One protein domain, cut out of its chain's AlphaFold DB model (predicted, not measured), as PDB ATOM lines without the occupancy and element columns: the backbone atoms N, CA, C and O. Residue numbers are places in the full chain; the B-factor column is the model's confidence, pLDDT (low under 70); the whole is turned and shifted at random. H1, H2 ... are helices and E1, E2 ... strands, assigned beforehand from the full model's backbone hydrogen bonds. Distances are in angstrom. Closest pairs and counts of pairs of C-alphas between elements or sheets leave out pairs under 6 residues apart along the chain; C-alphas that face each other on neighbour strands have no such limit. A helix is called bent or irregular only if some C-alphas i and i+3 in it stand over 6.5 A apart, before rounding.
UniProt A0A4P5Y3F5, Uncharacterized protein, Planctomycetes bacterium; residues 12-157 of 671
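This is residues 12 to 157 of the 671 residues of an uncharacterized protein of Planctomycetes bacterium (UniProt A0A4P5Y3F5). A strongly twisted wall of six parallel strands has helices over both faces, H3, H4 and H5 on one and H1 and H2 on the other, and a two-stranded hairpin, E3 and E4, reaches away past H1 to make one end of the long axis. The short helix H6 lies just before the edge strand E8. The 146 printed residues hold six named helices and eight named strands in the order E1 H1 E2 H2 E3 E4 E5 H3 E6 H4 E7 H5 H6 E8; the large sheet runs E5, E2, E1, E6, E7, E8, and the hairpin is antiparallel. The class is mixed, helices and strands. The whole is compact, with a radius of gyration of the C-alphas of 15.3 A, yet elongated in outline, spanning 51 by 32 by 27 A.

Start at E1, residues 12 to 15, an inner strand. On one side of it is E2, residues 35 to 40, where N 14 and O 37 are 2.9 A apart; beyond is the edge strand E5, residues 73 to 77, with N 76 and O 38 at 2.8 A. On the other side of E1 is E6, residues 93 to 96, with N 15 and O 95 at 2.8 A; then E7, residues 123 to 127, with N 126 and O 94 at 2.8 A; then the edge strand E8, residues 153 to 157, with N 154 and O 123 at 2.9 A. Look next for three layers, helices on both faces of this sheet: H3, residues 81 to 90, H4, residues 100 to 116, and H5, residues 134 to 143, on one face, and H1, residues 19 to 31, and H2, residues 43 to 52, on the other. E1, H1, E2, then E6, H4, E7, then E7, H5, H6, residues 147 to 152, E8 are strand-helix-strand units, two parallel neighbour strands joined through helices; E5, H3, E6 is a split one, with E2 and E1 between its strands. Each of these crossovers is right-handed. H1 runs along E1 at a height over the sheet of 8.7 A, and H2 runs along E5 at 7.0 A. H4 touches H3 with residues 109 to 116 alone, closest at the C-alphas of Ala 85 and Gly 113, 4.0 A. H4 also touches H5, at the C-alphas of Gly 107 and Val 142, 4.1 A, with a steep tilt of 39 degrees, the same way. H6 is only just not on the sheet, with 4 pairs of C-alphas within 10 A. The hairpin of E3, residues 55 to 60, and E4, residues 65 to 70, has N 59 and O 66 at 2.9 A; its C-alpha closest to H1 is that of Val 70, 5.6 A from that of Pro 27. In H2, H3 and H5 every O i to N i+4 pair is within hydrogen-bond range, against 6 of 9 in H1, 8 of 13 in H4 and 0 of 2 in H6, where 2 of 3 O i to N i+3 pairs are.

Find C-alpha 12 at (152.808, 136.686, 217.338), where E1 begins. H4 is the longest helix, 26.2 A from C-alpha 100 at (145.929, 122.121, 204.787) to C-alpha 116, with a kink of 35 degrees near residue 107. H1 measures 17.2 A, E2 and E3 16.3 A each, and E4 15.6 A. H1, H4 and H6 are irregular: C-alphas 23 and 26 are 7.0 A apart, 101 and 104 are 7.2 A, and 148 and 151 are 7.3 A. E8 ends at C-alpha 157, (149.113, 120.719, 217.812).

The C-alphas farthest apart are those of Ala 63 and Glu 148, 52.6 A. E4 runs on into E5 across a break of 2 residues, at 66 degrees. The printed part has no cut and no long link; the links H4 to E7 and E7 to H5 are short, and the others are tight. The mean pLDDT of the printed part is 95.3, and no printed residue is under 70.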
ATOM      1  N   LEU A  12     153.334 137.840 218.066       98.44
ATOM      2  CA  LEU A  12     152.808 136.686 217.338       98.44
ATOM      3  C   LEU A  12     152.829 136.966 215.830       98.44
ATOM      4  O   LEU A  12     152.245 137.953 215.379       98.44
ATOM      5  N   ILE A  13     153.414 136.061 215.045       98.62
ATOM      6  CA  ILE A  13     153.241 136.048 213.585       98.62
ATOM      7  C   ILE A  13     152.115 135.079 213.228       98.62
ATOM      8  O   ILE A  13     152.247 133.872 213.418       98.62
ATOM      9  N   GLN A  14     151.008 135.600 212.704       98.56
ATOM     10  CA  GLN A  14     149.830 134.822 212.325       98.56
ATOM     11  C   GLN A  14     149.780 134.641 210.803       98.56
ATOM     12  O   GLN A  14     149.370 135.546 210.074       98.56
ATOM     13  N   PHE A  15     150.137 133.456 210.311       98.38
ATOM     14  CA  PHE A  15     149.891 133.083 208.919       98.38
ATOM     15  C   PHE A  15     148.394 132.856 208.702       98.38
ATOM     16  O   PHE A  15     147.773 132.040 209.383       98.38
ATOM     17  N   GLY A  16     147.815 133.567 207.738       96.25
ATOM     18  CA  GLY A  16     146.388 133.541 207.440       96.25
ATOM     19  C   GLY A  16     145.609 134.557 208.268       96.25
ATOM     20  O   GLY A  16     145.358 134.374 209.460       96.25
ATOM     21  N   ALA A  17     145.155 135.611 207.599       95.25
ATOM     22  CA  ALA A  17     144.285 136.649 208.131       95.25
ATOM     23  C   ALA A  17     142.803 136.343 207.863       95.25
ATOM     24  O   ALA A  17     142.002 137.264 207.768       95.25
ATOM     25  N   GLY A  18     142.416 135.072 207.721       92.06
ATOM     26  CA  GLY A  18     141.024 134.656 207.535       92.06
ATOM     27  C   GLY A  18     140.175 134.745 208.812       92.06
ATOM     28  O   GLY A  18     140.571 135.332 209.820       92.06
ATOM     29  N   ASN A  19     138.998 134.113 208.792       90.56
ATOM     30  CA  ASN A  19     138.055 134.139 209.918       90.56
ATOM     31  C   ASN A  19     138.618 133.525 211.206       90.56
ATOM     32  O   ASN A  19     138.357 134.058 212.273       90.56
ATOM     33  N   ILE A  20     139.405 132.446 211.135       91.94
ATOM     34  CA  ILE A  20     140.032 131.846 212.327       91.94
ATOM     35  C   ILE A  20     141.155 132.743 212.862       91.94
ATOM     36  O   ILE A  20     141.190 133.037 214.056       91.94
ATOM     37  N   GLY A  21     142.035 133.235 211.984       94.88
ATOM     38  CA  GLY A  21     143.124 134.131 212.373       94.88
ATOM     39  C   GLY A  21     142.610 135.408 213.042       94.88
ATOM     40  O   GLY A  21     143.042 135.739 214.142       94.88
ATOM     41  N   ARG A  22     141.638 136.093 212.419       94.75
ATOM     42  CA  ARG A  22     141.066 137.347 212.944       94.75
ATOM     43  C   ARG A  22     139.977 137.153 214.000       94.75
ATOM     44  O   ARG A  22     139.772 137.998 214.855       94.75
ATOM     45  N   GLY A  23     139.227 136.064 213.928       92.75
ATOM     46  CA  GLY A  23     138.068 135.831 214.787       92.75
ATOM     47  C   GLY A  23     138.392 134.999 216.016       92.75
ATOM     48  O   GLY A  23     137.555 134.901 216.905       92.75
ATOM     49  N   PHE A  24     139.582 134.402 216.105       94.69
ATOM     50  CA  PHE A  24     139.944 133.566 217.244       94.69
ATOM     51  C   PHE A  24     141.376 133.780 217.729       94.69
ATOM     52  O   PHE A  24     141.550 134.269 218.843       94.69
ATOM     53  N   ILE A  25     142.388 133.491 216.904       96.19
ATOM     54  CA  ILE A  25     143.783 133.496 217.374       96.19
ATOM     55  C   ILE A  25     144.238 134.909 217.754       96.19
ATOM     56  O   ILE A  25     144.636 135.148 218.889       96.19
ATOM     57  N   ALA A  26     144.121 135.882 216.851       96.44
ATOM     58  CA  ALA A  26     144.549 137.246 217.145       96.44
ATOM     59  C   ALA A  26     143.802 137.898 218.329       96.44
ATOM     60  O   ALA A  26     144.484 138.519 219.142       96.44
ATOM     61  N   PRO A  27     142.469 137.746 218.499       95.56
ATOM     62  CA  PRO A  27     141.769 138.200 219.701       95.56
ATOM     63  C   PRO A  27     142.356 137.656 221.008       95.56
ATOM     64  O   PRO A  27     142.583 138.438 221.927       95.56
ATOM     65  N   VAL A  28     142.645 136.350 221.074       95.56
ATOM     66  CA  VAL A  28     143.219 135.694 222.265       95.56
ATOM     67  C   VAL A  28     144.571 136.315 222.631       95.56
ATOM     68  O   VAL A  28     144.805 136.683 223.780       95.56
ATOM     69  N   PHE A  29     145.440 136.515 221.640       97.19
ATOM     70  CA  PHE A  29     146.775 137.071 221.867       97.19
ATOM     71  C   PHE A  29     146.761 138.585 222.133       97.19
ATOM     72  O   PHE A  29     147.432 139.046 223.056       97.19
ATOM     73  N   CYS A  30     145.963 139.366 221.399       96.38
ATOM     74  CA  CYS A  30     145.834 140.808 221.641       96.38
ATOM     75  C   CYS A  30     145.264 141.096 223.038       96.38
ATOM     76  O   CYS A  30     145.750 141.995 223.721       96.38
ATOM     77  N   ALA A  31     144.286 140.306 223.500       94.25
ATOM     78  CA  ALA A  31     143.744 140.419 224.854       94.25
ATOM     79  C   ALA A  31     144.797 140.122 225.940       94.25
ATOM     80  O   ALA A  31     144.738 140.699 227.023       94.25
ATOM     81  N   ALA A  32     145.794 139.286 225.636       94.75
ATOM     82  CA  ALA A  32     146.950 139.028 226.494       94.75
ATOM     83  C   ALA A  32     148.076 140.078 226.358       94.75
ATOM     84  O   ALA A  32     149.163 139.889 226.898       94.75
ATOM     85  N   GLY A  33     147.851 141.175 225.625       95.38
ATOM     86  CA  GLY A  33     148.821 142.262 225.449       95.38
ATOM     87  C   GLY A  33     149.875 142.019 224.364       95.38
ATOM     88  O   GLY A  33     150.844 142.778 224.280       95.38
ATOM     89  N   TRP A  34     149.705 140.992 223.529       97.00
ATOM     90  CA  TRP A  34     150.618 140.706 222.424       97.00
ATOM     91  C   TRP A  34     150.337 141.604 221.222       97.00
ATOM     92  O   TRP A  34     149.196 141.975 220.943       97.00
ATOM     93  N   ARG A  35     151.388 141.889 220.453       96.94
ATOM     94  CA  ARG A  35     151.257 142.439 219.103       96.94
ATOM     95  C   ARG A  35     151.088 141.292 218.115       96.94
ATOM     96  O   ARG A  35     151.861 140.337 218.145       96.94
ATOM     97  N   VAL A  36     150.123 141.405 217.207       98.44
ATOM     98  CA  VAL A  36     149.899 140.388 216.171       98.44
ATOM     99  C   VAL A  36     150.254 140.946 214.797       98.44
ATOM    100  O   VAL A  36     149.722 141.970 214.375       98.44
ATOM    101  N   VAL A  37     151.134 140.254 214.079       98.56
ATOM    102  CA  VAL A  37     151.478 140.567 212.689       98.56
ATOM    103  C   VAL A  37     150.928 139.462 211.799       98.56
ATOM    104  O   VAL A  37     151.358 138.312 211.877       98.56
ATOM    105  N   PHE A  38     149.962 139.799 210.956       98.69
ATOM    106  CA  PHE A  38     149.394 138.864 209.998       98.69
ATOM    107  C   PHE A  38     150.305 138.676 208.782       98.69
ATOM    108  O   PHE A  38     150.956 139.615 208.332       98.69
ATOM    109  N   VAL A  39     150.291 137.481 208.201       98.44
ATOM    110  CA  VAL A  39     150.883 137.195 206.890       98.44
ATOM    111  C   VAL A  39     149.793 136.619 205.997       98.44
ATOM    112  O   VAL A  39     149.252 135.553 206.295       98.44
ATOM    113  N   ASP A  40     149.446 137.321 204.920       97.00
ATOM    114  CA  ASP A  40     148.376 136.912 204.002       97.00
ATOM    115  C   ASP A  40     148.679 137.335 202.555       97.00
ATOM    116  O   ASP A  40     149.459 138.255 202.309       97.00
ATOM    117  N   LEU A  41     148.072 136.657 201.581       95.69
ATOM    118  CA  LEU A  41     148.222 136.952 200.152       95.69
ATOM    119  C   LEU A  41     147.183 137.973 199.655       95.69
ATOM    120  O   LEU A  41     147.384 138.618 198.618       95.69
ATOM    121  N   ALA A  42     146.074 138.137 200.385       94.31
ATOM    122  CA  ALA A  42     145.013 139.075 200.051       94.31
ATOM    123  C   ALA A  42     145.448 140.525 200.328       94.31
ATOM    124  O   ALA A  42     145.297 141.035 201.438       94.31
ATOM    125  N   GLN A  43     145.944 141.222 199.298       94.50
ATOM    126  CA  GLN A  43     146.469 142.596 199.421       94.50
ATOM    127  C   GLN A  43     145.480 143.575 200.049       94.50
ATOM    128  O   GLN A  43     145.888 144.426 200.832       94.50
ATOM    129  N   ALA A  44     144.185 143.442 199.745       93.00
ATOM    130  CA  ALA A  44     143.151 144.287 200.334       93.00
ATOM    131  C   ALA A  44     143.091 144.136 201.865       93.00
ATOM    132  O   ALA A  44     143.029 145.133 202.578       93.00
ATOM    133  N   VAL A  45     143.189 142.901 202.370       91.81
ATOM    134  CA  VAL A  45     143.201 142.608 203.812       91.81
ATOM    135  C   VAL A  45     144.483 143.135 204.456       91.81
ATOM    136  O   VAL A  45     144.427 143.753 205.516       91.81
ATOM    137  N   VAL A  46     145.634 142.932 203.806       95.56
ATOM    138  CA  VAL A  46     146.933 143.433 204.288       95.56
ATOM    139  C   VAL A  46     146.925 144.961 204.397       95.56
ATOM    140  O   VAL A  46     147.304 145.511 205.431       95.56
ATOM    141  N   ALA A  47     146.456 145.650 203.354       94.50
ATOM    142  CA  ALA A  47     146.362 147.105 203.331       94.50
ATOM    143  C   ALA A  47     145.408 147.631 204.411       94.50
ATOM    144  O   ALA A  47     145.760 148.565 205.127       94.50
ATOM    145  N   GLU A  48     144.238 147.007 204.576       93.00
ATOM    146  CA  GLU A  48     143.257 147.412 205.586       93.00
ATOM    147  C   GLU A  48     143.791 147.254 207.017       93.00
ATOM    148  O   GLU A  48     143.658 148.173 207.830       93.00
ATOM    149  N   LEU A  49     144.436 146.123 207.327       95.50
ATOM    150  CA  LEU A  49     145.023 145.878 208.648       95.50
ATOM    151  C   LEU A  49     146.122 146.897 208.974       95.50
ATOM    152  O   LEU A  49     146.145 147.431 210.082       95.50
ATOM    153  N   ASN A  50     146.988 147.215 208.009       97.12
ATOM    154  CA  ASN A  50     148.040 148.218 208.185       97.12
ATOM    155  C   ASN A  50     147.497 149.646 208.289       97.12
ATOM    156  O   ASN A  50     148.041 150.450 209.041       97.12
ATOM    157  N   GLN A  51     146.425 149.967 207.561       95.88
ATOM    158  CA  GLN A  51     145.805 151.287 207.617       95.88
ATOM    159  C   GLN A  51     145.137 151.543 208.972       95.88
ATOM    160  O   GLN A  51     145.226 152.649 209.501       95.88
ATOM    161  N   ARG A  52     144.433 150.544 209.516       94.38
ATOM    162  CA  ARG A  52     143.628 150.711 210.735       94.38
ATOM    163  C   ARG A  52     144.393 150.407 212.021       94.38
ATOM    164  O   ARG A  52     144.024 150.927 213.072       94.38
ATOM    165  N   GLY A  53     145.377 149.505 211.982       95.81
ATOM    166  CA  GLY A  53     146.125 149.024 213.154       95.81
ATOM    167  C   GLY A  53     145.292 148.255 214.196       95.81
ATOM    168  O   GLY A  53     145.831 147.752 215.183       95.81
ATOM    169  N   THR A  54     143.975 148.174 213.993       96.12
ATOM    170  CA  THR A  54     142.966 147.547 214.850       96.12
ATOM    171  C   THR A  54     141.773 147.104 213.992       96.12
ATOM    172  O   THR A  54     141.561 147.623 212.894       96.12
ATOM    173  N   TYR A  55     140.971 146.161 214.480       94.94
ATOM    174  CA  TYR A  55     139.656 145.831 213.911       94.94
ATOM    175  C   TYR A  55     138.690 145.395 215.016       94.94
ATOM    176  O   TYR A  55     139.063 145.326 216.185       94.94
ATOM    177  N   THR A  56     137.435 145.118 214.664       93.94
ATOM    178  CA  THR A  56     136.402 144.720 215.628       93.94
ATOM    179  C   THR A  56     135.878 143.327 215.314       93.94
ATOM    180  O   THR A  56     135.544 143.019 214.169       93.94
ATOM    181  N   VAL A  57     135.787 142.504 216.353       93.06
ATOM    182  CA  VAL A  57     135.081 141.223 216.359       93.06
ATOM    183  C   VAL A  57     133.788 141.399 217.142       93.06
ATOM    184  O   VAL A  57     133.753 142.142 218.117       93.06
ATOM    185  N   PHE A  58     132.718 140.741 216.717       91.56
ATOM    186  CA  PHE A  58     131.413 140.828 217.360       91.56
ATOM    187  C   PHE A  58     131.100 139.496 218.034       91.56
ATOM    188  O   PHE A  58     130.793 138.512 217.363       91.56
ATOM    189  N   GLU A  59     131.206 139.452 219.357       91.69
ATOM    190  CA  GLU A  59     130.775 138.288 220.122       91.69
ATOM    191  C   GLU A  59     129.255 138.264 220.192       91.69
ATOM    192  O   GLU A  59     128.640 139.260 220.569       91.69
ATOM    193  N   VAL A  60     128.651 137.149 219.784       89.31
ATOM    194  CA  VAL A  60     127.197 137.032 219.659       89.31
ATOM    195  C   VAL A  60     126.661 135.868 220.473       89.31
ATOM    196  O   VAL A  60     127.126 134.734 220.352       89.31
ATOM    197  N   ASP A  61     125.646 136.157 221.274       88.88
ATOM    198  CA  ASP A  61     124.836 135.187 221.995       88.88
ATOM    199  C   ASP A  61     123.351 135.579 221.942       88.88
ATOM    200  O   ASP A  61     122.955 136.511 221.239       88.88
ATOM    201  N   ASN A  62     122.500 134.849 222.664       86.62
ATOM    202  CA  ASN A  62     121.068 135.150 222.714       86.62
ATOM    203  C   ASN A  62     120.741 136.444 223.483       86.62
ATOM    204  O   ASN A  62     119.624 136.940 223.353       86.62
ATOM    205  N   ALA A  63     121.666 136.973 224.291       87.25
ATOM    206  CA  ALA A  63     121.485 138.218 225.030       87.25
ATOM    207  C   ALA A  63     121.842 139.446 224.177       87.25
ATOM    208  O   ALA A  63     121.278 140.520 224.388       87.25
ATOM    209  N   GLY A  64     122.732 139.297 223.192       87.00
ATOM    210  CA  GLY A  64     122.993 140.337 222.206       87.00
ATOM    211  C   GLY A  64     124.328 140.206 221.482       87.00
ATOM    212  O   GLY A  64     124.923 139.137 221.364       87.00
ATOM    213  N   GLU A  65     124.786 141.340 220.956       90.00
ATOM    214  CA  GLU A  65     126.049 141.473 220.232       90.00
ATOM    215  C   GLU A  65     126.986 142.401 221.012       90.00
ATOM    216  O   GLU A  65     126.642 143.552 221.292       90.00
ATOM    217  N   ARG A  66     128.183 141.911 221.345       91.94
ATOM    218  CA  ARG A  66     129.219 142.659 222.060       91.94
ATOM    219  C   ARG A  66     130.418 142.922 221.141       91.94
ATOM    220  O   ARG A  66     131.106 141.974 220.759       91.94
ATOM    221  N   PRO A  67     130.710 144.185 220.783       92.75
ATOM    222  CA  PRO A  67     131.899 144.511 220.008       92.75
ATOM    223  C   PRO A  67     133.161 144.389 220.873       92.75
ATOM    224  O   PRO A  67     133.230 144.912 221.985       92.75
ATOM    225  N   VAL A  68     134.177 143.723 220.336       92.88
ATOM    226  CA  VAL A  68     135.498 143.539 220.940       92.88
ATOM    227  C   VAL A  68     136.540 144.108 219.984       92.88
ATOM    228  O   VAL A  68     136.694 143.632 218.858       92.88
ATOM    229  N   ALA A  69     137.239 145.157 220.417       94.62
ATOM    230  CA  ALA A  69     138.352 145.720 219.663       94.62
ATOM    231  C   ALA A  69     139.570 144.790 219.746       94.62
ATOM    232  O   ALA A  69     139.927 144.319 220.823       94.62
ATOM    233  N   VAL A  70     140.213 144.546 218.607       96.50
ATOM    234  CA  VAL A  70     141.385 143.680 218.478       96.50
ATOM    235  C   VAL A  70     142.548 144.500 217.940       96.50
ATOM    236  O   VAL A  70     142.466 145.074 216.853       96.50
ATOM    237  N   GLY A  71     143.629 144.561 218.711       95.06
ATOM    238  CA  GLY A  71     144.845 145.292 218.378       95.06
ATOM    239  C   GLY A  71     145.846 145.313 219.540       95.06
ATOM    240  O   GLY A  71     145.479 144.953 220.658       95.06
ATOM    241  N   PRO A  72     147.092 145.758 219.301       96.62
ATOM    242  CA  PRO A  72     147.593 146.291 218.032       96.62
ATOM    243  C   PRO A  72     147.877 145.190 217.001       96.62
ATOM    244  O   PRO A  72     148.447 144.146 217.326       96.62
ATOM    245  N   VAL A  73     147.509 145.447 215.744       97.50
ATOM    246  CA  VAL A  73     147.758 144.538 214.618       97.50
ATOM    247  C   VAL A  73     148.462 145.241 213.462       97.50
ATOM    248  O   VAL A  73     148.294 146.439 213.249       97.50
ATOM    249  N   SER A  74     149.221 144.479 212.687       97.94
ATOM    250  CA  SER A  74     149.721 144.870 211.365       97.94
ATOM    251  C   SER A  74     149.724 143.654 210.437       97.94
ATOM    252  O   SER A  74     149.352 142.555 210.853       97.94
ATOM    253  N   ALA A  75     150.104 143.826 209.175       98.12
ATOM    254  CA  ALA A  75     150.146 142.749 208.197       98.12
ATOM    255  C   ALA A  75     151.320 142.881 207.216       98.12
ATOM    256  O   ALA A  75     151.736 143.981 206.856       98.12
ATOM    257  N   ILE A  76     151.821 141.742 206.747       98.44
ATOM    258  CA  ILE A  76     152.859 141.609 205.722       98.44
ATOM    259  C   ILE A  76     152.249 140.872 204.525       98.44
ATOM    260  O   ILE A  76     151.508 139.901 204.695       98.44
ATOM    261  N   ASP A  77     152.560 141.330 203.310       97.75
ATOM    262  CA  ASP A  77     152.218 140.598 202.089       97.75
ATOM    263  C   ASP A  77     153.009 139.287 202.053       97.75
ATOM    264  O   ASP A  77     154.239 139.296 202.026       97.75
ATOM    265  N   GLY A  78     152.316 138.149 202.031       95.94
ATOM    266  CA  GLY A  78     152.942 136.825 202.065       95.94
ATOM    267  C   GLY A  78     153.871 136.516 200.883       95.94
ATOM    268  O   GLY A  78     154.604 135.531 200.940       95.94
ATOM    269  N   ARG A  79     153.866 137.335 199.821       95.88
ATOM    270  CA  ARG A  79     154.836 137.243 198.714       95.88
ATOM    271  C   ARG A  79     156.191 137.868 199.038       95.88
ATOM    272  O   ARG A  79     157.174 137.516 198.386       95.88
ATOM    273  N   ASP A  80     156.253 138.779 200.003       97.75
ATOM    274  CA  ASP A  80     157.502 139.390 200.447       97.75
ATOM    275  C   ASP A  80     158.229 138.439 201.406       97.75
ATOM    276  O   ASP A  80     158.121 138.522 202.632       97.75
ATOM    277  N   LEU A  81     158.952 137.481 200.823       97.50
ATOM    278  CA  LEU A  81     159.682 136.464 201.578       97.50
ATOM    279  C   LEU A  81     160.685 137.080 202.562       97.50
ATOM    280  O   LEU A  81     160.882 136.529 203.642       97.50
ATOM    281  N   GLU A  82     161.307 138.200 202.198       98.00
ATOM    282  CA  GLU A  82     162.315 138.863 203.020       98.00
ATOM    283  C   GLU A  82     161.682 139.452 204.283       98.00
ATOM    284  O   GLU A  82     162.134 139.172 205.398       98.00
ATOM    285  N   ALA A  83     160.579 140.190 204.120       98.12
ATOM    286  CA  ALA A  83     159.831 140.748 205.241       98.12
ATOM    287  C   ALA A  83     159.233 139.652 206.134       98.12
ATOM    288  O   ALA A  83     159.326 139.736 207.361       98.12
ATOM    289  N   VAL A  84     158.663 138.597 205.540       98.44
ATOM    290  CA  VAL A  84     158.102 137.468 206.298       98.44
ATOM    291  C   VAL A  84     159.195 136.745 207.086       98.44
ATOM    292  O   VAL A  84     159.014 136.485 208.275       98.44
ATOM    293  N   ALA A  85     160.343 136.449 206.474       98.31
ATOM    294  CA  ALA A  85     161.446 135.782 207.160       98.31
ATOM    295  C   ALA A  85     162.020 136.637 208.300       98.31
ATOM    296  O   ALA A  85     162.276 136.113 209.384       98.31
ATOM    297  N   ALA A  86     162.176 137.951 208.104       98.12
ATOM    298  CA  ALA A  86     162.601 138.868 209.163       98.12
ATOM    299  C   ALA A  86     161.597 138.916 210.333       98.12
ATOM    300  O   ALA A  86     161.988 138.914 211.507       98.12
ATOM    301  N   ALA A  87     160.297 138.897 210.028       98.00
ATOM    302  CA  ALA A  87     159.244 138.844 211.035       98.00
ATOM    303  C   ALA A  87     159.267 137.519 211.815       98.00
ATOM    304  O   ALA A  87     159.244 137.533 213.043       98.00
ATOM    305  N   VAL A  88     159.405 136.376 211.133       98.31
ATOM    306  CA  VAL A  88     159.548 135.060 211.784       98.31
ATOM    307  C   VAL A  88     160.813 134.994 212.646       98.31
ATOM    308  O   VAL A  88     160.771 134.473 213.759       98.31
ATOM    309  N   ALA A  89     161.935 135.546 212.177       97.88
ATOM    310  CA  ALA A  89     163.198 135.529 212.912       97.88
ATOM    311  C   ALA A  89     163.102 136.250 214.267       97.88
ATOM    312  O   ALA A  89     163.678 135.790 215.256       97.88
ATOM    313  N   SER A  90     162.349 137.353 214.315       95.75
ATOM    314  CA  SER A  90     162.156 138.182 215.512       95.75
ATOM    315  C   SER A  90     160.974 137.758 216.393       95.75
ATOM    316  O   SER A  90     160.910 138.193 217.539       95.75
ATOM    317  N   ALA A  91     160.087 136.888 215.901       97.19
ATOM    318  CA  ALA A  91     158.868 136.461 216.585       97.19
ATOM    319  C   ALA A  91     159.112 135.779 217.940       97.19
ATOM    320  O   ALA A  91     160.095 135.053 218.124       97.19
ATOM    321  N   ASP A  92     158.164 135.926 218.862       97.44
ATOM    322  CA  ASP A  92     158.116 135.119 220.085       97.44
ATOM    323  C   ASP A  92     157.318 133.834 219.863       97.44
ATOM    324  O   ASP A  92     157.663 132.788 220.407       97.44
ATOM    325  N   LEU A  93     156.297 133.894 219.003       98.12
ATOM    326  CA  LEU A  93     155.490 132.748 218.602       98.12
ATOM    327  C   LEU A  93     155.018 132.901 217.153       98.12
ATOM    328  O   LEU A  93     154.824 134.015 216.658       98.12
ATOM    329  N   VAL A  94     154.786 131.780 216.477       98.62
ATOM    330  CA  VAL A  94     154.114 131.739 215.174       98.62
ATOM    331  C   VAL A  94     152.818 130.950 215.314       98.62
ATOM    332  O   VAL A  94     152.755 129.992 216.076       98.62
ATOM    333  N   ALA A  95     151.785 131.318 214.567       98.38
ATOM    334  CA  ALA A  95     150.565 130.532 214.435       98.38
ATOM    335  C   ALA A  95     150.105 130.465 212.973       98.38
ATOM    336  O   ALA A  95     150.403 131.360 212.178       98.38
ATOM    337  N   THR A  96     149.384 129.405 212.601       97.62
ATOM    338  CA  THR A  96     148.888 129.193 211.229       97.62
ATOM    339  C   THR A  96     147.385 128.959 211.206       97.62
ATOM    340  O   THR A  96     146.881 128.197 212.018       97.62
ATOM    341  N   ALA A  97     146.667 129.590 210.280       95.69
ATOM    342  CA  ALA A  97     145.267 129.302 209.967       95.69
ATOM    343  C   ALA A  97     144.996 129.586 208.475       95.69
ATOM    344  O   ALA A  97     144.283 130.527 208.116       95.69
ATOM    345  N   VAL A  98     145.637 128.805 207.608       93.69
ATOM    346  CA  VAL A  98     145.710 128.985 206.145       93.69
ATOM    347  C   VAL A  98     145.092 127.827 205.351       93.69
ATOM    348  O   VAL A  98     144.937 127.936 204.135       93.69
ATOM    349  N   GLY A  99     144.720 126.730 206.013       91.06
ATOM    350  CA  GLY A  99     144.221 125.510 205.386       91.06
ATOM    351  C   GLY A  99     145.330 124.518 205.020       91.06
ATOM    352  O   GLY A  99     146.471 124.883 204.738       91.06
ATOM    353  N   LEU A 100     144.975 123.227 204.973       89.38
ATOM    354  CA  LEU A 100     145.929 122.121 204.787       89.38
ATOM    355  C   LEU A 100     146.753 122.231 203.497       89.38
ATOM    356  O   LEU A 100     147.949 121.954 203.504       89.38
ATOM    357  N   ALA A 101     146.138 122.692 202.405       91.19
ATOM    358  CA  ALA A 101     146.809 122.854 201.115       91.19
ATOM    359  C   ALA A 101     147.955 123.883 201.155       91.19
ATOM    360  O   ALA A 101     148.873 123.809 200.343       91.19
ATOM    361  N   ALA A 102     147.926 124.822 202.103       91.88
ATOM    362  CA  ALA A 102     148.958 125.839 202.250       91.88
ATOM    363  C   ALA A 102     150.150 125.385 203.113       91.88
ATOM    364  O   ALA A 102     151.199 126.027 203.058       91.88
ATOM    365  N   MET A 103     150.042 124.274 203.858       92.38
ATOM    366  CA  MET A 103     151.099 123.801 204.772       92.38
ATOM    367  C   MET A 103     152.475 123.646 204.104       92.38
ATOM    368  O   MET A 103     153.448 124.171 204.653       92.38
ATOM    369  N   PRO A 104     152.606 123.034 202.906       92.38
ATOM    370  CA  PRO A 104     153.909 122.914 202.249       92.38
ATOM    371  C   PRO A 104     154.535 124.269 201.891       92.38
ATOM    372  O   PRO A 104     155.755 124.426 201.926       92.38
ATOM    373  N   HIS A 105     153.710 125.271 201.578       94.06
ATOM    374  CA  HIS A 105     154.167 126.599 201.168       94.06
ATOM    375  C   HIS A 105     154.699 127.440 202.337       94.06
ATOM    376  O   HIS A 105     155.498 128.349 202.114       94.06
ATOM    377  N   LEU A 106     154.323 127.113 203.578       96.31
ATOM    378  CA  LEU A 106     154.843 127.775 204.779       96.31
ATOM    379  C   LEU A 106     156.270 127.334 205.147       96.31
ATOM    380  O   LEU A 106     156.959 128.048 205.875       96.31
ATOM    381  N   GLY A 107     156.740 126.196 204.623       97.00
ATOM    382  CA  GLY A 107     158.058 125.647 204.953       97.00
ATOM    383  C   GLY A 107     159.206 126.620 204.670       97.00
ATOM    384  O   GLY A 107     160.040 126.871 205.538       97.00
ATOM    385  N   ARG A 108     159.214 127.231 203.476       97.69
ATOM    386  CA  ARG A 108     160.268 128.163 203.036       97.69
ATOM    387  C   ARG A 108     160.376 129.435 203.893       97.69
ATOM    388  O   ARG A 108     161.481 129.694 204.368       97.69
ATOM    389  N   PRO A 109     159.310 130.234 204.104       97.81
ATOM    390  CA  PRO A 109     159.411 131.444 204.922       97.81
ATOM    391  C   PRO A 109     159.808 131.155 206.374       97.81
ATOM    392  O   PRO A 109     160.597 131.903 206.948       97.81
ATOM    393  N   ILE A 110     159.324 130.053 206.959       98.31
ATOM    394  CA  ILE A 110     159.676 129.686 208.337       98.31
ATOM    395  C   ILE A 110     161.134 129.224 208.433       98.31
ATOM    396  O   ILE A 110     161.849 129.662 209.333       98.31
ATOM    397  N   ALA A 111     161.604 128.399 207.492       98.25
ATOM    398  CA  ALA A 111     163.000 127.967 207.438       98.25
ATOM    399  C   ALA A 111     163.962 129.158 207.285       98.25
ATOM    400  O   ALA A 111     164.984 129.223 207.965       98.25
ATOM    401  N   GLU A 112     163.626 130.130 206.437       98.25
ATOM    402  CA  GLU A 112     164.460 131.316 206.240       98.25
ATOM    403  C   GLU A 112     164.472 132.233 207.474       98.25
ATOM    404  O   GLU A 112     165.527 132.734 207.863       98.25
ATOM    405  N   GLY A 113     163.341 132.374 208.172       98.19
ATOM    406  CA  GLY A 113     163.309 133.054 209.467       98.19
ATOM    407  C   GLY A 113     164.142 132.338 210.534       98.19
ATOM    408  O   GLY A 113     164.926 132.969 211.241       98.19
ATOM    409  N   LEU A 114     164.053 131.007 210.612       98.00
ATOM    410  CA  LEU A 114     164.864 130.184 211.517       98.00
ATOM    411  C   LEU A 114     166.364 130.271 211.225       98.00
ATOM    412  O   LEU A 114     167.155 130.159 212.162       98.00
ATOM    413  N   ARG A 115     166.765 130.453 209.962       97.31
ATOM    414  CA  ARG A 115     168.169 130.639 209.566       97.31
ATOM    415  C   ARG A 115     168.747 131.952 210.107       97.31
ATOM    416  O   ARG A 115     169.918 131.999 210.460       97.31
ATOM    417  N   ARG A 116     167.921 132.999 210.192       97.06
ATOM    418  CA  ARG A 116     168.297 134.332 210.706       97.06
ATOM    419  C   ARG A 116     168.167 134.449 212.222       97.06
ATOM    420  O   ARG A 116     168.786 135.318 212.831       97.06
ATOM    421  N   ARG A 117     167.315 133.619 212.820       96.31
ATOM    422  CA  ARG A 117     167.070 133.580 214.261       96.31
ATOM    423  C   ARG A 117     168.287 133.029 215.002       96.31
ATOM    424  O   ARG A 117     168.897 132.062 214.555       96.31
ATOM    425  N   ASP A 118     168.555 133.592 216.179       94.06
ATOM    426  CA  ASP A 118     169.505 133.039 217.148       94.06
ATOM    427  C   ASP A 118     169.240 131.531 217.377       94.06
ATOM    428  O   ASP A 118     168.143 131.174 217.824       94.06
ATOM    429  N   PRO A 119     170.205 130.636 217.088       91.69
ATOM    430  CA  PRO A 119     170.047 129.196 217.276       91.69
ATOM    431  C   PRO A 119     169.721 128.769 218.712       91.69
ATOM    432  O   PRO A 119     169.145 127.696 218.890       91.69
ATOM    433  N   GLN A 120     170.053 129.584 219.721       92.56
ATOM    434  CA  GLN A 120     169.727 129.310 221.126       92.56
ATOM    435  C   GLN A 120     168.266 129.620 221.473       92.56
ATOM    436  O   GLN A 120     167.762 129.152 222.493       92.56
ATOM    437  N   ARG A 121     167.569 130.395 220.633       94.75
ATOM    438  CA  ARG A 121     166.164 130.753 220.834       94.75
ATOM    439  C   ARG A 121     165.267 129.825 220.010       94.75
ATOM    440  O   ARG A 121     165.182 130.003 218.790       94.75
ATOM    441  N   PRO A 122     164.541 128.881 220.636       96.69
ATOM    442  CA  PRO A 122     163.583 128.059 219.912       96.69
ATOM    443  C   PRO A 122     162.471 128.905 219.280       96.69
ATOM    444  O   PRO A 122     162.234 130.061 219.655       96.69
ATOM    445  N   LEU A 123     161.813 128.323 218.283       98.06
ATOM    446  CA  LEU A 123     160.612 128.858 217.661       98.06
ATOM    447  C   LEU A 123     159.509 127.809 217.756       98.06
ATOM    448  O   LEU A 123     159.641 126.716 217.203       98.06
ATOM    449  N   ASP A 124     158.421 128.171 218.420       98.44
ATOM    450  CA  ASP A 124     157.220 127.352 218.485       98.44
ATOM    451  C   ASP A 124     156.174 127.879 217.496       98.44
ATOM    452  O   ASP A 124     155.946 129.087 217.369       98.44
ATOM    453  N   VAL A 125     155.555 126.952 216.768       98.50
ATOM    454  CA  VAL A 125     154.521 127.217 215.772       98.50
ATOM    455  C   VAL A 125     153.232 126.527 216.200       98.50
ATOM    456  O   VAL A 125     153.153 125.299 216.181       98.50
ATOM    457  N   LEU A 126     152.216 127.308 216.563       98.31
ATOM    458  CA  LEU A 126     150.866 126.818 216.820       98.31
ATOM    459  C   LEU A 126     150.177 126.493 215.491       98.31
ATOM    460  O   LEU A 126     149.866 127.384 214.697       98.31
ATOM    461  N   VAL A 127     149.924 125.213 215.240       97.12
ATOM    462  CA  VAL A 127     149.293 124.769 213.995       97.12
ATOM    463  C   VAL A 127     147.782 124.744 214.191       97.12
ATOM    464  O   VAL A 127     147.213 123.765 214.681       97.12
ATOM    465  N   CYS A 128     147.123 125.850 213.841       95.19
ATOM    466  CA  CYS A 128     145.687 126.056 214.024       95.19
ATOM    467  C   CYS A 128     144.905 125.656 212.762       95.19
ATOM    468  O   CYS A 128     144.167 126.450 212.176       95.19
ATOM    469  N   GLU A 129     145.021 124.380 212.386       91.88
ATOM    470  CA  GLU A 129     144.380 123.807 211.200       91.88
ATOM    471  C   GLU A 129     143.385 122.696 211.546       91.88
ATOM    472  O   GLU A 129     143.546 121.946 212.508       91.88
ATOM    473  N   ASN A 130     142.354 122.536 210.714       83.00
ATOM    474  CA  ASN A 130     141.390 121.447 210.856       83.00
ATOM    475  C   ASN A 130     141.846 120.191 210.091       83.00
ATOM    476  O   ASN A 130     141.211 119.786 209.118       83.00
ATOM    477  N   GLY A 131     142.964 119.594 210.513       82.50
ATOM    478  CA  GLY A 131     143.452 118.323 209.971       82.50
ATOM    479  C   GLY A 131     144.608 117.730 210.773       82.50
ATOM    480  O   GLY A 131     145.537 118.438 211.154       82.50
ATOM    481  N   LEU A 132     144.553 116.415 211.005       79.25
ATOM    482  CA  LEU A 132     145.505 115.695 211.862       79.25
ATOM    483  C   LEU A 132     146.947 115.728 211.325       79.25
ATOM    484  O   LEU A 132     147.889 115.744 212.112       79.25
ATOM    485  N   SER A 133     147.135 115.777 210.000       87.19
ATOM    486  CA  SER A 133     148.469 115.772 209.378       87.19
ATOM    487  C   SER A 133     149.160 117.136 209.370       87.19
ATOM    488  O   SER A 133     150.377 117.184 209.204       87.19
ATOM    489  N   ALA A 134     148.427 118.237 209.589       92.31
ATOM    490  CA  ALA A 134     148.911 119.601 209.350       92.31
ATOM    491  C   ALA A 134     150.247 119.898 210.046       92.31
ATOM    492  O   ALA A 134     151.162 120.472 209.460       92.31
ATOM    493  N   THR A 135     150.370 119.446 211.294       93.62
ATOM    494  CA  THR A 135     151.564 119.661 212.117       93.62
ATOM    495  C   THR A 135     152.775 118.910 211.560       93.62
ATOM    496  O   THR A 135     153.864 119.475 211.450       93.62
ATOM    497  N   ALA A 136     152.580 117.653 211.154       93.88
ATOM    498  CA  ALA A 136     153.630 116.833 210.559       93.88
ATOM    499  C   ALA A 136     154.030 117.342 209.168       93.88
ATOM    500  O   ALA A 136     155.216 117.353 208.836       93.88
ATOM    501  N   ASP A 137     153.062 117.794 208.369       95.25
ATOM    502  CA  ASP A 137     153.299 118.333 207.031       95.25
ATOM    503  C   ASP A 137     154.083 119.649 207.094       95.25
ATOM    504  O   ASP A 137     155.058 119.813 206.360       95.25
ATOM    505  N   LEU A 138     153.734 120.542 208.027       97.12
ATOM    506  CA  LEU A 138     154.492 121.767 208.275       97.12
ATOM    507  C   LEU A 138     155.924 121.461 208.727       97.12
ATOM    508  O   LEU A 138     156.875 122.001 208.160       97.12
ATOM    509  N   ARG A 139     156.094 120.571 209.717       97.25
ATOM    510  CA  ARG A 139     157.424 120.176 210.204       97.25
ATOM    511  C   ARG A 139     158.277 119.631 209.061       97.25
ATOM    512  O   ARG A 139     159.404 120.079 208.873       97.25
ATOM    513  N   ARG A 140     157.725 118.715 208.258       97.44
ATOM    514  CA  ARG A 140     158.408 118.134 207.094       97.44
ATOM    515  C   ARG A 140     158.808 119.209 206.083       97.44
ATOM    516  O   ARG A 140     159.933 119.180 205.596       97.44
ATOM    517  N   ALA A 141     157.921 120.160 205.795       97.75
ATOM    518  CA  ALA A 141     158.190 121.239 204.849       97.75
ATOM    519  C   ALA A 141     159.333 122.162 205.307       97.75
ATOM    520  O   ALA A 141     160.143 122.581 204.482       97.75
ATOM    521  N   VAL A 142     159.430 122.457 206.608       98.19
ATOM    522  CA  VAL A 142     160.532 123.263 207.166       98.19
ATOM    523  C   VAL A 142     161.845 122.473 207.169       98.19
ATOM    524  O   VAL A 142     162.863 122.966 206.681       98.19
ATOM    525  N   LEU A 143     161.833 121.234 207.669       97.94
ATOM    526  CA  LEU A 143     163.046 120.420 207.820       97.94
ATOM    527  C   LEU A 143     163.613 119.908 206.496       97.94
ATOM    528  O   LEU A 143     164.804 119.636 206.420       97.94
ATOM    529  N   ALA A 144     162.805 119.840 205.435       98.00
ATOM    530  CA  ALA A 144     163.311 119.594 204.085       98.00
ATOM    531  C   ALA A 144     164.262 120.707 203.594       98.00
ATOM    532  O   ALA A 144     165.073 120.468 202.704       98.00
ATOM    533  N   ILE A 145     164.162 121.917 204.159       98.06
ATOM    534  CA  ILE A 145     164.966 123.092 203.786       98.06
ATOM    535  C   ILE A 145     166.060 123.381 204.826       98.06
ATOM    536  O   ILE A 145     167.137 123.856 204.460       98.06
ATOM    537  N   LEU A 146     165.778 123.138 206.110       97.50
ATOM    538  CA  LEU A 146     166.683 123.419 207.229       97.50
ATOM    539  C   LEU A 146     166.673 122.268 208.262       97.50
ATOM    540  O   LEU A 146     166.069 122.414 209.331       97.50
ATOM    541  N   PRO A 147     167.294 121.112 207.953       97.44
ATOM    542  CA  PRO A 147     167.263 119.922 208.810       97.44
ATOM    543  C   PRO A 147     167.783 120.160 210.235       97.44
ATOM    544  O   PRO A 147     167.243 119.628 211.201       97.44
ATOM    545  N   GLU A 148     168.805 121.000 210.392       95.75
ATOM    546  CA  GLU A 148     169.444 121.314 211.672       95.75
ATOM    547  C   GLU A 148     168.545 122.100 212.644       95.75
ATOM    548  O   GLU A 148     168.896 122.281 213.810       95.75
ATOM    549  N   ALA A 149     167.377 122.576 212.199       95.44
ATOM    550  CA  ALA A 149     166.427 123.282 213.053       95.44
ATOM    551  C   ALA A 149     165.523 122.359 213.890       95.44
ATOM    552  O   ALA A 149     164.790 122.859 214.744       95.44
ATOM    553  N   ASP A 150     165.579 121.038 213.692       95.81
ATOM    554  CA  ASP A 150     164.668 120.056 214.304       95.81
ATOM    555  C   ASP A 150     164.557 120.188 215.835       95.81
ATOM    556  O   ASP A 150     163.452 120.247 216.388       95.81
ATOM    557  N   ALA A 151     165.699 120.334 216.515       95.19
ATOM    558  CA  ALA A 151     165.773 120.444 217.974       95.19
ATOM    559  C   ALA A 151     165.190 121.757 218.532       95.19
ATOM    560  O   ALA A 151     164.779 121.807 219.689       95.19
ATOM    561  N   ARG A 152     165.132 122.816 217.716       95.75
ATOM    562  CA  ARG A 152     164.715 124.171 218.119       95.75
ATOM    563  C   ARG A 152     163.404 124.631 217.474       95.75
ATOM    564  O   ARG A 152     163.004 125.774 217.669       95.75
ATOM    565  N   LEU A 153     162.741 123.752 216.723       97.81
ATOM    566  CA  LEU A 153     161.428 123.975 216.127       97.81
ATOM    567  C   LEU A 153     160.371 123.148 216.865       97.81
ATOM    568  O   LEU A 153     160.365 121.913 216.780       97.81
ATOM    569  N   GLY A 154     159.454 123.823 217.550       97.81
ATOM    570  CA  GLY A 154     158.224 123.214 218.046       97.81
ATOM    571  C   GLY A 154     157.113 123.387 217.026       97.81
ATOM    572  O   GLY A 154     156.815 124.495 216.598       97.81
ATOM    573  N   THR A 155     156.498 122.290 216.605       97.31
ATOM    574  CA  THR A 155     155.272 122.318 215.799       97.31
ATOM    575  C   THR A 155     154.164 121.790 216.687       97.31
ATOM    576  O   THR A 155     154.081 120.585 216.914       97.31
ATOM    577  N   VAL A 156     153.385 122.708 217.252       97.31
ATOM    578  CA  VAL A 156     152.469 122.461 218.363       97.31
ATOM    579  C   VAL A 156     151.069 122.206 217.826       97.31
ATOM    580  O   VAL A 156     150.488 123.065 217.154       97.31
ATOM    581  N   ARG A 157     150.508 121.032 218.137       96.00
ATOM    582  CA  ARG A 157     149.113 120.719 217.812       96.00
ATOM    583  C   ARG A 157     148.169 121.594 218.639       96.00
ATOM    584  O   ARG A 157     148.440 121.893 219.802       96.00
TER     585      ARG A 157